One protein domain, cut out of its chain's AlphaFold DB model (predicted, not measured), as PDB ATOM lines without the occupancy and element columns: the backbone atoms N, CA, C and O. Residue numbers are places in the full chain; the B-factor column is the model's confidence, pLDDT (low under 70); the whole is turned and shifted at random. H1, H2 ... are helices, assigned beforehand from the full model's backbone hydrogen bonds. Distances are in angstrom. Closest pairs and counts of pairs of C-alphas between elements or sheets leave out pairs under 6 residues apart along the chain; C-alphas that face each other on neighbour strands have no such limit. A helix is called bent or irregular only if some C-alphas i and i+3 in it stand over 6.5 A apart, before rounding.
ATOM      1  N   CYS A   4     206.095 142.542 271.657       47.50
ATOM      2  CA  CYS A   4     204.789 141.927 271.394       47.50
ATOM      3  C   CYS A   4     204.732 140.408 271.665       47.50
ATOM      4  O   CYS A   4     203.650 139.870 271.896       47.50
ATOM      5  N   GLY A   5     205.869 139.700 271.700       50.47
ATOM      6  CA  GLY A   5     205.891 138.239 271.880       50.47
ATOM      7  C   GLY A   5     205.592 137.753 273.309       50.47
ATOM      8  O   GLY A   5     204.957 136.717 273.499       50.47
ATOM      9  N   ILE A   6     205.996 138.515 274.332       53.09
ATOM     10  CA  ILE A   6     205.895 138.102 275.749       53.09
ATOM     11  C   ILE A   6     204.463 138.273 276.293       53.09
ATOM     12  O   ILE A   6     204.008 137.493 277.132       53.09
ATOM     13  N   ILE A   7     203.717 139.259 275.784       55.31
ATOM     14  CA  ILE A   7     202.332 139.534 276.199       55.31
ATOM     15  C   ILE A   7     201.390 138.408 275.746       55.31
ATOM     16  O   ILE A   7     200.481 138.021 276.485       55.31
ATOM     17  N   ASN A   8     201.648 137.812 274.578       54.25
ATOM     18  CA  ASN A   8     200.798 136.757 274.029       54.25
ATOM     19  C   ASN A   8     200.909 135.440 274.829       54.25
ATOM     20  O   ASN A   8     199.909 134.774 275.094       54.25
ATOM     21  N   LEU A   9     202.102 135.119 275.342       57.09
ATOM     22  CA  LEU A   9     202.330 133.948 276.200       57.09
ATOM     23  C   LEU A   9     201.608 134.044 277.554       57.09
ATOM     24  O   LEU A   9     201.038 133.053 278.010       57.09
ATOM     25  N   LYS A  10     201.563 135.232 278.178       66.44
ATOM     26  CA  LYS A  10     200.810 135.443 279.431       66.44
ATOM     27  C   LYS A  10     199.307 135.206 279.252       66.44
ATOM     28  O   LYS A  10     198.684 134.590 280.118       66.44
ATOM     29  N   ASN A  11     198.737 135.646 278.129       62.12
ATOM     30  CA  ASN A  11     197.309 135.486 277.839       62.12
ATOM     31  C   ASN A  11     196.930 134.031 277.526       62.12
ATOM     32  O   ASN A  11     195.910 133.545 278.018       62.12
ATOM     33  N   ILE A  12     197.778 133.307 276.789       64.75
ATOM     34  CA  ILE A  12     197.583 131.875 276.510       64.75
ATOM     35  C   ILE A  12     197.663 131.058 277.812       64.75
ATOM     36  O   ILE A  12     196.824 130.189 278.056       64.75
ATOM     37  N   PHE A  13     198.601 131.390 278.706       62.75
ATOM     38  CA  PHE A  13     198.737 130.710 279.998       62.75
ATOM     39  C   PHE A  13     197.539 130.972 280.932       62.75
ATOM     40  O   PHE A  13     197.065 130.060 281.612       62.75
ATOM     41  N   GLN A  14     196.980 132.191 280.920       64.75
ATOM     42  CA  GLN A  14     195.765 132.514 281.678       64.75
ATOM     43  C   GLN A  14     194.509 131.814 281.139       64.75
ATOM     44  O   GLN A  14     193.657 131.403 281.934       64.75
ATOM     45  N   GLN A  15     194.386 131.625 279.820       64.00
ATOM     46  CA  GLN A  15     193.263 130.881 279.237       64.00
ATOM     47  C   GLN A  15     193.318 129.382 279.560       64.00
ATOM     48  O   GLN A  15     192.282 128.795 279.876       64.00
ATOM     49  N   ILE A  16     194.508 128.771 279.566       60.91
ATOM     50  CA  ILE A  16     194.685 127.361 279.957       60.91
ATOM     51  C   ILE A  16     194.349 127.160 281.446       60.91
ATOM     52  O   ILE A  16     193.719 126.165 281.808       60.91
ATOM     53  N   HIS A  17     194.669 128.131 282.309       58.75
ATOM     54  CA  HIS A  17     194.375 128.048 283.744       58.75
ATOM     55  C   HIS A  17     192.872 128.149 284.085       58.75
ATOM     56  O   HIS A  17     192.431 127.560 285.072       58.75
ATOM     57  N   ARG A  18     192.061 128.843 283.270       58.84
ATOM     58  CA  ARG A  18     190.605 128.981 283.500       58.84
ATOM     59  C   ARG A  18     189.778 127.754 283.103       58.84
ATOM     60  O   ARG A  18     188.641 127.645 283.553       58.84
ATOM     61  N   ARG A  19     190.307 126.842 282.278       56.19
ATOM     62  CA  ARG A  19     189.513 125.752 281.674       56.19
ATOM     63  C   ARG A  19     189.501 124.436 282.463       56.19
ATOM     64  O   ARG A  19     188.791 123.524 282.060       56.19
ATOM     65  N   ASN A  20     190.252 124.309 283.562       56.28
ATOM     66  CA  ASN A  20     190.372 123.031 284.271       56.28
ATOM     67  C   ASN A  20     190.315 123.197 285.804       56.28
ATOM     68  O   ASN A  20     191.281 123.609 286.444       56.28
ATOM     69  N   SER A  21     189.165 122.860 286.401       58.03
ATOM     70  CA  SER A  21     188.903 122.888 287.852       58.03
ATOM     71  C   SER A  21     189.458 121.639 288.557       58.03
ATOM     72  O   SER A  21     188.769 120.992 289.346       58.03
ATOM     73  N   ASN A  22     190.706 121.263 288.271       61.41
ATOM     74  CA  ASN A  22     191.341 120.120 288.917       61.41
ATOM     75  C   ASN A  22     192.343 120.610 289.973       61.41
ATOM     76  O   ASN A  22     193.288 121.336 289.657       61.41
ATOM     77  N   LYS A  23     192.128 120.241 291.245       60.62
ATOM     78  CA  LYS A  23     192.995 120.640 292.375       60.62
ATOM     79  C   LYS A  23     194.460 120.247 292.133       60.62
ATOM     80  O   LYS A  23     195.350 120.974 292.569       60.62
ATOM     81  N   SER A  24     194.708 119.171 291.379       61.56
ATOM     82  CA  SER A  24     196.057 118.750 290.977       61.56
ATOM     83  C   SER A  24     196.768 119.780 290.089       61.56
ATOM     84  O   SER A  24     197.960 120.017 290.266       61.56
ATOM     85  N   PHE A  25     196.046 120.473 289.200       65.50
ATOM     86  CA  PHE A  25     196.625 121.459 288.283       65.50
ATOM     87  C   PHE A  25     197.091 122.724 289.018       65.50
ATOM     88  O   PHE A  25     198.142 123.277 288.698       65.50
ATOM     89  N   LYS A  26     196.358 123.141 290.063       70.31
ATOM     90  CA  LYS A  26     196.766 124.249 290.947       70.31
ATOM     91  C   LYS A  26     198.030 123.915 291.747       70.31
ATOM     92  O   LYS A  26     198.893 124.771 291.907       70.31
ATOM     93  N   TYR A  27     198.161 122.675 292.223       73.56
ATOM     94  CA  TYR A  27     199.367 122.230 292.929       73.56
ATOM     95  C   TYR A  27     200.595 122.217 292.012       73.56
ATOM     96  O   TYR A  27     201.641 122.748 292.380       73.56
ATOM     97  N   ILE A  28     200.450 121.695 290.791       74.19
ATOM     98  CA  ILE A  28     201.534 121.664 289.801       74.19
ATOM     99  C   ILE A  28     201.969 123.089 289.423       74.19
ATOM    100  O   ILE A  28     203.167 123.366 289.371       74.19
ATOM    101  N   SER A  29     201.031 124.028 289.240       70.56
ATOM    102  CA  SER A  29     201.382 125.417 288.915       70.56
ATOM    103  C   SER A  29     202.128 126.132 290.050       70.56
ATOM    104  O   SER A  29     203.056 126.889 289.779       70.56
ATOM    105  N   ILE A  30     201.770 125.879 291.317       75.19
ATOM    106  CA  ILE A  30     202.466 126.456 292.484       75.19
ATOM    107  C   ILE A  30     203.903 125.926 292.587       75.19
ATOM    108  O   ILE A  30     204.826 126.706 292.826       75.19
ATOM    109  N   ILE A  31     204.109 124.623 292.361       76.81
ATOM    110  CA  ILE A  31     205.445 124.006 292.380       76.81
ATOM    111  C   ILE A  31     206.333 124.631 291.296       76.81
ATOM    112  O   ILE A  31     207.452 125.042 291.593       76.81
ATOM    113  N   ILE A  32     205.821 124.790 290.070       77.50
ATOM    114  CA  ILE A  32     206.573 125.395 288.959       77.50
ATOM    115  C   ILE A  32     206.980 126.843 289.278       77.50
ATOM    116  O   ILE A  32     208.138 127.209 289.082       77.50
ATOM    117  N   ILE A  33     206.068 127.659 289.821       77.69
ATOM    118  CA  ILE A  33     206.348 129.062 290.180       77.69
ATOM    119  C   ILE A  33     207.432 129.159 291.265       77.69
ATOM    120  O   ILE A  33     208.329 129.998 291.169       77.69
ATOM    121  N   ASN A  34     207.388 128.292 292.280       78.12
ATOM    122  CA  ASN A  34     208.397 128.274 293.339       78.12
ATOM    123  C   ASN A  34     209.772 127.847 292.814       78.12
ATOM    124  O   ASN A  34     210.767 128.498 293.132       78.12
ATOM    125  N   THR A  35     209.829 126.828 291.953       77.94
ATOM    126  CA  THR A  35     211.073 126.394 291.303       77.94
ATOM    127  C   THR A  35     211.662 127.507 290.430       77.94
ATOM    128  O   THR A  35     212.850 127.807 290.531       77.94
ATOM    129  N   MET A  36     210.837 128.212 289.646       77.25
ATOM    130  CA  MET A  36     211.283 129.363 288.849       77.25
ATOM    131  C   MET A  36     211.821 130.511 289.719       77.25
ATOM    132  O   MET A  36     212.870 131.072 289.409       77.25
ATOM    133  N   ASN A  37     211.161 130.834 290.838       80.94
ATOM    134  CA  ASN A  37     211.630 131.860 291.776       80.94
ATOM    135  C   ASN A  37     212.968 131.495 292.438       80.94
ATOM    136  O   ASN A  37     213.805 132.374 292.650       80.94
ATOM    137  N   ILE A  38     213.193 130.215 292.745       86.56
ATOM    138  CA  ILE A  38     214.470 129.728 293.280       86.56
ATOM    139  C   ILE A  38     215.586 129.923 292.247       86.56
ATOM    140  O   ILE A  38     216.631 130.477 292.587       86.56
ATOM    141  N   HIS A  39     215.355 129.572 290.977       83.00
ATOM    142  CA  HIS A  39     216.338 129.794 289.913       83.00
ATOM    143  C   HIS A  39     216.639 131.279 289.683       83.00
ATOM    144  O   HIS A  39     217.803 131.635 289.535       83.00
ATOM    145  N   ILE A  40     215.628 132.154 289.727       88.50
ATOM    146  CA  ILE A  40     215.818 133.610 289.610       88.50
ATOM    147  C   ILE A  40     216.680 134.147 290.759       88.50
ATOM    148  O   ILE A  40     217.576 134.958 290.530       88.50
ATOM    149  N   ARG A  41     216.461 133.672 291.993       87.56
ATOM    150  CA  ARG A  41     217.266 134.072 293.160       87.56
ATOM    151  C   ARG A  41     218.704 133.577 293.064       87.56
ATOM    152  O   ARG A  41     219.615 134.360 293.313       87.56
ATOM    153  N   ILE A  42     218.912 132.318 292.673       88.62
ATOM    154  CA  ILE A  42     220.253 131.741 292.477       88.62
ATOM    155  C   ILE A  42     220.994 132.477 291.356       88.62
ATOM    156  O   ILE A  42     222.161 132.826 291.512       88.62
ATOM    157  N   PHE A  43     220.309 132.767 290.248       87.81
ATOM    158  CA  PHE A  43     220.880 133.513 289.131       87.81
ATOM    159  C   PHE A  43     221.245 134.947 289.535       87.81
ATOM    160  O   PHE A  43     222.340 135.407 289.223       87.81
ATOM    161  N   GLY A  44     220.381 135.624 290.299       89.44
ATOM    162  CA  GLY A  44     220.666 136.950 290.850       89.44
ATOM    163  C   GLY A  44     221.870 136.961 291.797       89.44
ATOM    164  O   GLY A  44     222.725 137.834 291.687       89.44
ATOM    165  N   LEU A  45     221.984 135.961 292.678       88.12
ATOM    166  CA  LEU A  45     223.126 135.798 293.588       88.12
ATOM    167  C   LEU A  45     224.435 135.540 292.831       88.12
ATOM    168  O   LEU A  45     225.459 136.137 293.157       88.12
ATOM    169  N   SER A  46     224.391 134.699 291.797       86.44
ATOM    170  CA  SER A  46     225.537 134.425 290.924       86.44
ATOM    171  C   SER A  46     225.986 135.682 290.173       86.44
ATOM    172  O   SER A  46     227.159 136.046 290.220       86.44
ATOM    173  N   ALA A  47     225.052 136.412 289.554       85.31
ATOM    174  CA  ALA A  47     225.352 137.655 288.845       85.31
ATOM    175  C   ALA A  47     225.939 138.732 289.775       85.31
ATOM    176  O   ALA A  47     226.879 139.431 289.397       85.31
ATOM    177  N   PHE A  48     225.434 138.830 291.009       83.44
ATOM    178  CA  PHE A  48     225.969 139.738 292.020       83.44
ATOM    179  C   PHE A  48     227.400 139.366 292.432       83.44
ATOM    180  O   PHE A  48     228.263 140.237 292.486       83.44
ATOM    181  N   LEU A  49     227.687 138.075 292.634       84.88
ATOM    182  CA  LEU A  49     229.045 137.583 292.895       84.88
ATOM    183  C   LEU A  49     230.011 137.934 291.755       84.88
ATOM    184  O   LEU A  49     231.089 138.456 292.022       84.88
ATOM    185  N   PHE A  50     229.622 137.728 290.491       81.38
ATOM    186  CA  PHE A  50     230.451 138.114 289.340       81.38
ATOM    187  C   PHE A  50     230.733 139.621 289.288       81.38
ATOM    188  O   PHE A  50     231.845 140.022 288.943       81.38
ATOM    189  N   PHE A  51     229.767 140.456 289.678       79.12
ATOM    190  CA  PHE A  51     229.950 141.906 289.728       79.12
ATOM    191  C   PHE A  51     230.991 142.326 290.779       79.12
ATOM    192  O   PHE A  51     231.786 143.229 290.526       79.12
ATOM    193  N   LEU A  52     231.058 141.626 291.919       76.19
ATOM    194  CA  LEU A  52     232.039 141.909 292.974       76.19
ATOM    195  C   LEU A  52     233.486 141.582 292.564       76.19
ATOM    196  O   LEU A  52     234.410 142.264 293.003       76.19
ATOM    197  N   PHE A  53     233.703 140.587 291.698       70.44
ATOM    198  CA  PHE A  53     235.049 140.225 291.226       70.44
ATOM    199  C   PHE A  53     235.548 141.072 290.043       70.44
ATOM    200  O   PHE A  53     236.731 141.014 289.713       70.44
ATOM    201  N   SER A  54     234.691 141.888 289.419       68.69
ATOM    202  CA  SER A  54     235.045 142.640 288.205       68.69
ATOM    203  C   SER A  54     235.924 143.880 288.446       68.69
ATOM    204  O   SER A  54     236.454 144.428 287.482       68.69
TER     205      SER A  54
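Overview. This is residues 4 to 54 of the 181 residues of an uncharacterized protein of Bacteroidetes bacterium (UniProt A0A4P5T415). Two helices make an open, lopsided V: the long helix H2 is one arm, the shorter H1 is the other, and residues 19 to 22 form the corner between them. The arms spread from this corner with no core between them; most of each arm stands free, residues 4 to 16 in H1 and residues 30 to 53 in H2. The printed part has 51 residues, with two named helices in the order H1, H2 and no named strand; the class is all helix. The whole is extended, with a radius of gyration of the C-alphas of 16.2 A, and flat, spanning 49 by 29 by 6 A.

Arrangement. Start with H2, residues 23 to 53, the longest helix. H1, residues 4 to 18, comes before it, joined by a tight link of 4 residues. Even so, H1 and H2 are apart, but only just: their closest C-alphas are 8.3 A from each other. Along the backbone of H2, every O i to N i+4 pair is within hydrogen-bond range; in H1, 9 of 11 are.

Along the chain. Find C-alpha 23 of Lys 23 at (192.995, 120.640, 292.375); from there H2 runs 46.4 A to C-alpha 53 at (235.049, 140.225, 291.226). Then look back to Cys 4, whose C-alpha is at (204.789, 141.927, 271.394); H1 runs 22.7 A from it to C-alpha 18 at (190.605, 128.981, 283.500). Neither helix is bent or irregular.

Size, cuts and confidence. The two C-alphas farthest apart are those of Ser 21, in the link, and Ser 54, 50.2 A from each other. The printed part has no cut. In the B-factor column you will find a mean pLDDT of 71.1 for the printed part; residues 4 to 25 and residue 54 are under 70, and the mean is 59 in H1 and 79 in H2.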